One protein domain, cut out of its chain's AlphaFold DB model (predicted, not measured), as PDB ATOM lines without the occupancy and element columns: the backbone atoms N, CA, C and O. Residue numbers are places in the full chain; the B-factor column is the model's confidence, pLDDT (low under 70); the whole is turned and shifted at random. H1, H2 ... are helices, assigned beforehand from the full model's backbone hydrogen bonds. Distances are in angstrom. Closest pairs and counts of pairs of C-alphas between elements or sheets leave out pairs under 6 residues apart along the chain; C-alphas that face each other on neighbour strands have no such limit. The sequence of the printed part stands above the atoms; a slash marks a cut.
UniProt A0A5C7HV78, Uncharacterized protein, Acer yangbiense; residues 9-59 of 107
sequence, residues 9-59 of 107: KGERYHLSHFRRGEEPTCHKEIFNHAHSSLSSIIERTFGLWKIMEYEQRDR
ATOM      1  N   LYS A   9      95.264 177.958 160.038       84.44
ATOM      2  CA  LYS A   9      94.149 178.846 159.688       84.44
ATOM      3  C   LYS A   9      93.042 178.076 158.960       84.44
ATOM      4  O   LYS A   9      93.330 177.158 158.197       84.44
ATOM      5  N   GLY A  10      91.797 178.512 159.154       82.06
ATOM      6  CA  GLY A  10      90.619 177.972 158.459       82.06
ATOM      7  C   GLY A  10      90.005 176.724 159.095       82.06
ATOM      8  O   GLY A  10      88.988 176.251 158.609       82.06
ATOM      9  N   GLU A  11      90.584 176.226 160.186       84.12
ATOM     10  CA  GLU A  11      90.090 175.067 160.935       84.12
ATOM     11  C   GLU A  11      89.698 175.489 162.356       84.12
ATOM     12  O   GLU A  11      90.172 176.510 162.866       84.12
ATOM     13  N   ARG A  12      88.858 174.694 163.027       83.00
ATOM     14  CA  ARG A  12      88.485 174.947 164.429       83.00
ATOM     15  C   ARG A  12      89.728 174.918 165.324       83.00
ATOM     16  O   ARG A  12      90.597 174.059 165.180       83.00
ATOM     17  N   TYR A  13      89.817 175.868 166.255       83.00
ATOM     18  CA  TYR A  13      90.958 175.987 167.175       83.00
ATOM     19  C   TYR A  13      90.568 176.369 168.609       83.00
ATOM     20  O   TYR A  13      91.248 175.989 169.555       83.00
ATOM     21  N   HIS A  14      89.440 177.051 168.809       82.25
ATOM     22  CA  HIS A  14      88.961 177.404 170.144       82.25
ATOM     23  C   HIS A  14      88.550 176.168 170.961       82.25
ATOM     24  O   HIS A  14      87.660 175.413 170.566       82.25
ATOM     25  N   LEU A  15      89.123 176.017 172.160       79.88
ATOM     26  CA  LEU A  15      88.841 174.902 173.080       79.88
ATOM     27  C   LEU A  15      87.350 174.736 173.411       79.88
ATOM     28  O   LEU A  15      86.874 173.617 173.592       79.88
ATOM     29  N   SER A  16      86.591 175.834 173.464       81.31
ATOM     30  CA  SER A  16      85.143 175.809 173.711       81.31
ATOM     31  C   SER A  16      84.375 175.012 172.654       81.31
ATOM     32  O   SER A  16      83.403 174.337 172.991       81.31
ATOM     33  N   HIS A  17      84.840 175.023 171.402       81.81
ATOM     34  CA  HIS A  17      84.202 174.299 170.305       81.81
ATOM     35  C   HIS A  17      84.403 172.788 170.421       81.81
ATOM     36  O   HIS A  17      83.592 172.045 169.883       81.81
ATOM     37  N   PHE A  18      85.454 172.333 171.108       78.50
ATOM     38  CA  PHE A  18      85.750 170.912 171.315       78.50
ATOM     39  C   PHE A  18      85.156 170.367 172.620       78.50
ATOM     40  O   PHE A  18      84.887 169.181 172.721       78.50
ATOM     41  N   ARG A  19      84.897 171.223 173.621       78.62
ATOM     42  CA  ARG A  19      84.253 170.802 174.882       78.62
ATOM     43  C   ARG A  19      82.751 170.542 174.759       78.62
ATOM     44  O   ARG A  19      82.210 169.766 175.536       78.62
ATOM     45  N   ARG A  20      82.070 171.256 173.859       75.75
ATOM     46  CA  ARG A  20      80.616 171.137 173.625       75.75
ATOM     47  C   ARG A  20      80.258 170.566 172.254       75.75
ATOM     48  O   ARG A  20      79.084 170.321 172.006       75.75
ATOM     49  N   GLY A  21      81.239 170.431 171.370       73.50
ATOM     50  CA  GLY A  21      81.051 169.953 170.007       73.50
ATOM     51  C   GLY A  21      81.742 168.619 169.773       73.50
ATOM     52  O   GLY A  21      82.182 167.954 170.706       73.50
ATOM     53  N   GLU A  22      81.838 168.254 168.503       75.94
ATOM     54  CA  GLU A  22      82.470 167.014 168.069       75.94
ATOM     55  C   GLU A  22      83.989 167.045 168.285       75.94
ATOM     56  O   GLU A  22      84.638 168.106 168.204       75.94
ATOM     57  N   GLU A  23      84.530 165.856 168.559       79.50
ATOM     58  CA  GLU A  23      85.961 165.596 168.700       79.50
ATOM     59  C   GLU A  23      86.711 166.030 167.424       79.50
ATOM     60  O   GLU A  23      86.138 165.964 166.333       79.50
ATOM     61  N   PRO A  24      87.963 166.528 167.517       83.19
ATOM     62  CA  PRO A  24      88.723 166.917 166.336       83.19
ATOM     63  C   PRO A  24      88.837 165.747 165.351       83.19
ATOM     64  O   PRO A  24      89.339 164.683 165.702       83.19
ATOM     65  N   THR A  25      88.409 165.951 164.108       84.06
ATOM     66  CA  THR A  25      88.366 164.873 163.102       84.06
ATOM     67  C   THR A  25      89.530 164.961 162.123       84.06
ATOM     68  O   THR A  25      90.042 163.952 161.636       84.06
ATOM     69  N   CYS A  26      89.987 166.182 161.844       86.94
ATOM     70  CA  CYS A  26      91.085 166.450 160.931       86.94
ATOM     71  C   CYS A  26      92.411 166.597 161.686       86.94
ATOM     72  O   CYS A  26      92.476 167.207 162.751       86.94
ATOM     73  N   HIS A  27      93.511 166.146 161.077       86.56
ATOM     74  CA  HIS A  27      94.870 166.322 161.605       86.56
ATOM     75  C   HIS A  27      95.192 167.782 161.975       86.56
ATOM     76  O   HIS A  27      95.899 168.035 162.950       86.56
ATOM     77  N   LYS A  28      94.649 168.753 161.229       86.00
ATOM     78  CA  LYS A  28      94.804 170.181 161.536       86.00
ATOM     79  C   LYS A  28      94.005 170.607 162.768       86.00
ATOM     80  O   LYS A  28      94.528 171.366 163.576       86.00
ATOM     81  N   GLU A  29      92.778 170.112 162.934       87.19
ATOM     82  CA  GLU A  29      91.968 170.370 164.132       87.19
ATOM     83  C   GLU A  29      92.603 169.728 165.371       87.19
ATOM     84  O   GLU A  29      92.657 170.366 166.417       87.19
ATOM     85  N   ILE A  30      93.140 168.508 165.248       87.31
ATOM     86  CA  ILE A  30      93.867 167.820 166.328       87.31
ATOM     87  C   ILE A  30      95.066 168.664 166.764       87.31
ATOM     88  O   ILE A  30      95.240 168.930 167.954       87.31
ATOM     89  N   PHE A  31      95.869 169.133 165.801       87.56
ATOM     90  CA  PHE A  31      96.988 170.023 166.090       87.56
ATOM     91  C   PHE A  31      96.522 171.321 166.757       87.56
ATOM     92  O   PHE A  31      97.067 171.708 167.786       87.56
ATOM     93  N   ASN A  32      95.500 171.981 166.211       87.62
ATOM     94  CA  ASN A  32      94.984 173.241 166.739       87.62
ATOM     95  C   ASN A  32      94.404 173.097 168.149       87.62
ATOM     96  O   ASN A  32      94.592 173.985 168.983       87.62
ATOM     97  N   HIS A  33      93.724 171.986 168.426       85.94
ATOM     98  CA  HIS A  33      93.206 171.652 169.745       85.94
ATOM     99  C   HIS A  33      94.349 171.448 170.746       85.94
ATOM    100  O   HIS A  33      94.353 172.072 171.807       85.94
ATOM    101  N   ALA A  34      95.352 170.638 170.391       86.12
ATOM    102  CA  ALA A  34      96.522 170.400 171.234       86.12
ATOM    103  C   ALA A  34      97.325 171.689 171.481       86.12
ATOM    104  O   ALA A  34      97.647 172.002 172.626       86.12
ATOM    105  N   HIS A  35      97.577 172.470 170.427       87.38
ATOM    106  CA  HIS A  35      98.242 173.768 170.502       87.38
ATOM    107  C   HIS A  35      97.491 174.711 171.450       87.38
ATOM    108  O   HIS A  35      98.081 175.246 172.382       87.38
ATOM    109  N   SER A  36      96.178 174.876 171.266       83.69
ATOM    110  CA  SER A  36      95.372 175.790 172.086       83.69
ATOM    111  C   SER A  36      95.248 175.326 173.539       83.69
ATOM    112  O   SER A  36      95.242 176.151 174.450       83.69
ATOM    113  N   SER A  37      95.187 174.011 173.775       81.81
ATOM    114  CA  SER A  37      95.181 173.429 175.124       81.81
ATOM    115  C   SER A  37      96.479 173.746 175.861       81.81
ATOM    116  O   SER A  37      96.454 174.252 176.984       81.81
ATOM    117  N   LEU A  38      97.616 173.531 175.191       85.31
ATOM    118  CA  LEU A  38      98.932 173.818 175.742       85.31
ATOM    119  C   LEU A  38      99.134 175.319 175.984       85.31
ATOM    120  O   LEU A  38      99.541 175.697 177.080       85.31
ATOM    121  N   SER A  39      98.786 176.176 175.017       83.81
ATOM    122  CA  SER A  39      98.837 177.635 175.183       83.81
ATOM    123  C   SER A  39      98.011 178.095 176.383       83.81
ATOM    124  O   SER A  39      98.510 178.853 177.206       83.81
ATOM    125  N   SER A  40      96.801 177.557 176.564       84.00
ATOM    126  CA  SER A  40      95.949 177.897 177.709       84.00
ATOM    127  C   SER A  40      96.533 177.451 179.056       84.00
ATOM    128  O   SER A  40      96.279 178.087 180.079       84.00
ATOM    129  N   ILE A  41      97.288 176.350 179.109       84.31
ATOM    130  CA  ILE A  41      98.008 175.948 180.327       84.31
ATOM    131  C   ILE A  41      99.140 176.935 180.602       84.31
ATOM    132  O   ILE A  41      99.208 177.468 181.702       84.31
ATOM    133  N   ILE A  42      99.968 177.220 179.595       84.88
ATOM    134  CA  ILE A  42     101.110 178.133 179.707       84.88
ATOM    135  C   ILE A  42     100.652 179.525 180.172       84.88
ATOM    136  O   ILE A  42     101.177 180.054 181.147       84.88
ATOM    137  N   GLU A  43      99.627 180.086 179.531       83.69
ATOM    138  CA  GLU A  43      99.059 181.391 179.888       83.69
ATOM    139  C   GLU A  43      98.507 181.416 181.316       83.69
ATOM    140  O   GLU A  43      98.772 182.362 182.055       83.69
ATOM    141  N   ARG A  44      97.782 180.371 181.745       83.44
ATOM    142  CA  ARG A  44      97.269 180.282 183.124       83.44
ATOM    143  C   ARG A  44      98.391 180.158 184.142       83.44
ATOM    144  O   ARG A  44      98.330 180.816 185.174       83.44
ATOM    145  N   THR A  45      99.413 179.352 183.864       84.50
ATOM    146  CA  THR A  45     100.581 179.215 184.739       84.50
ATOM    147  C   THR A  45     101.288 180.556 184.910       84.50
ATOM    148  O   THR A  45     101.595 180.936 186.035       84.50
ATOM    149  N   PHE A  46     101.469 181.314 183.829       81.38
ATOM    150  CA  PHE A  46     102.050 182.653 183.912       81.38
ATOM    151  C   PHE A  46     101.130 183.671 184.587       81.38
ATOM    152  O   PHE A  46     101.617 184.526 185.319       81.38
ATOM    153  N   GLY A  47      99.814 183.573 184.388       83.88
ATOM    154  CA  GLY A  47      98.843 184.402 185.098       83.88
ATOM    155  C   GLY A  47      98.909 184.197 186.612       83.88
ATOM    156  O   GLY A  47      98.988 185.169 187.354       83.88
ATOM    157  N   LEU A  48      98.953 182.941 187.066       83.50
ATOM    158  CA  LEU A  48      99.094 182.607 188.487       83.50
ATOM    159  C   LEU A  48     100.439 183.055 189.055       83.50
ATOM    160  O   LEU A  48     100.479 183.606 190.147       83.50
ATOM    161  N   TRP A  49     101.525 182.845 188.311       83.94
ATOM    162  CA  TRP A  49     102.853 183.270 188.743       83.94
ATOM    163  C   TRP A  49     102.923 184.784 188.952       83.94
ATOM    164  O   TRP A  49     103.402 185.229 189.987       83.94
ATOM    165  N   LYS A  50     102.343 185.569 188.037       80.56
ATOM    166  CA  LYS A  50     102.224 187.022 188.204       80.56
ATOM    167  C   LYS A  50     101.385 187.403 189.420       80.56
ATOM    168  O   LYS A  50     101.781 188.296 190.150       80.56
ATOM    169  N   ILE A  51     100.250 186.739 189.658       82.06
ATOM    170  CA  ILE A  51      99.425 186.996 190.855       82.06
ATOM    171  C   ILE A  51     100.248 186.769 192.130       82.06
ATOM    172  O   ILE A  51     100.284 187.643 192.990       82.06
ATOM    173  N   MET A  52     100.982 185.654 192.201       79.69
ATOM    174  CA  MET A  52     101.878 185.359 193.326       79.69
ATOM    175  C   MET A  52     103.011 186.387 193.466       79.69
ATOM    176  O   MET A  52     103.463 186.660 194.576       79.69
ATOM    177  N   GLU A  53     103.475 186.953 192.353       75.50
ATOM    178  CA  GLU A  53     104.472 188.023 192.324       75.50
ATOM    179  C   GLU A  53     103.911 189.354 192.865       75.50
ATOM    180  O   GLU A  53     104.589 190.025 193.639       75.50
ATOM    181  N   TYR A  54     102.676 189.729 192.508       64.50
ATOM    182  CA  TYR A  54     102.010 190.931 193.032       64.50
ATOM    183  C   TYR A  54     101.704 190.806 194.534       64.50
ATOM    184  O   TYR A  54     102.012 191.719 195.294       64.50
ATOM    185  N   GLU A  55     101.241 189.641 195.000       62.47
ATOM    186  CA  GLU A  55     100.969 189.393 196.429       62.47
ATOM    187  C   GLU A  55     102.224 189.466 197.320       62.47
ATOM    188  O   GLU A  55     102.120 189.717 198.520       62.47
ATOM    189  N   GLN A  56     103.424 189.279 196.760       55.72
ATOM    190  CA  GLN A  56     104.685 189.479 197.487       55.72
ATOM    191  C   GLN A  56     105.172 190.935 197.477       55.72
ATOM    192  O   GLN A  56     105.998 191.289 198.320       55.72
ATOM    193  N   ARG A  57     104.659 191.785 196.573       56.72
ATOM    194  CA  ARG A  57     104.979 193.222 196.503       56.72
ATOM    195  C   ARG A  57     104.043 194.110 197.335       56.72
ATOM    196  O   ARG A  57     104.441 195.216 197.677       56.72
ATOM    197  N   ASP A  58     102.874 193.619 197.747       50.84
ATOM    198  CA  ASP A  58     101.852 194.409 198.465       50.84
ATOM    199  C   ASP A  58     101.995 194.411 200.006       50.84
ATOM    200  O   ASP A  58     101.042 194.668 200.741       50.84
ATOM    201  N   ARG A  59     103.191 194.143 200.544       55.19
ATOM    202  CA  ARG A  59     103.442 194.204 201.999       55.19
ATOM    203  C   ARG A  59     103.695 195.614 202.547       55.19
ATOM    204  O   ARG A  59     103.810 195.727 203.762       55.19
TER     205      ARG A  59
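AT A GLANCE: This is residues 9 to 59 of the 107 residues of an uncharacterized protein of Acer yangbiense (UniProt A0A5C7HV78). One long helix, H2, makes the longest axis; a small head, formed by the short helix H1 and the loops before and after it, sits beside its first part, and residues 41 to 59 stick out as a free arm. The printed part has 51 residues, with two named helices, H1 then H2, and no named strand; the class is all helix. It is extended, with a radius of gyration of the C-alphas of 15.6 A and spans of 51 by 19 by 14 A.

HOW THE PARTS SIT: Look first at H1, residues 15 to 19, then at H2, residues 27 to 57. They touch, H2 with its residues 33 to 37 alone; the closest C-alphas, of Leu 15 and His 33, are 6.4 A apart. In both helices every O i to N i+4 pair is within hydrogen-bond range.

IN THESE COORDINATES: Find C-alpha 15 at (88.841, 174.902, 173.080), where H1 begins; it is 6.4 A long. From C-alpha 27 at (94.870, 166.322, 161.605), H2 runs 45.2 A to C-alpha 57 at (104.979, 193.222, 196.503).

THE WHOLE: The two C-alphas farthest apart, of Cys 26 and Arg 59, are 51.1 A apart. The printed part has no cut, and the link from H1 to H2 is short, with 7 residues. Look for pLDDT under 70 at residues 54 to 59.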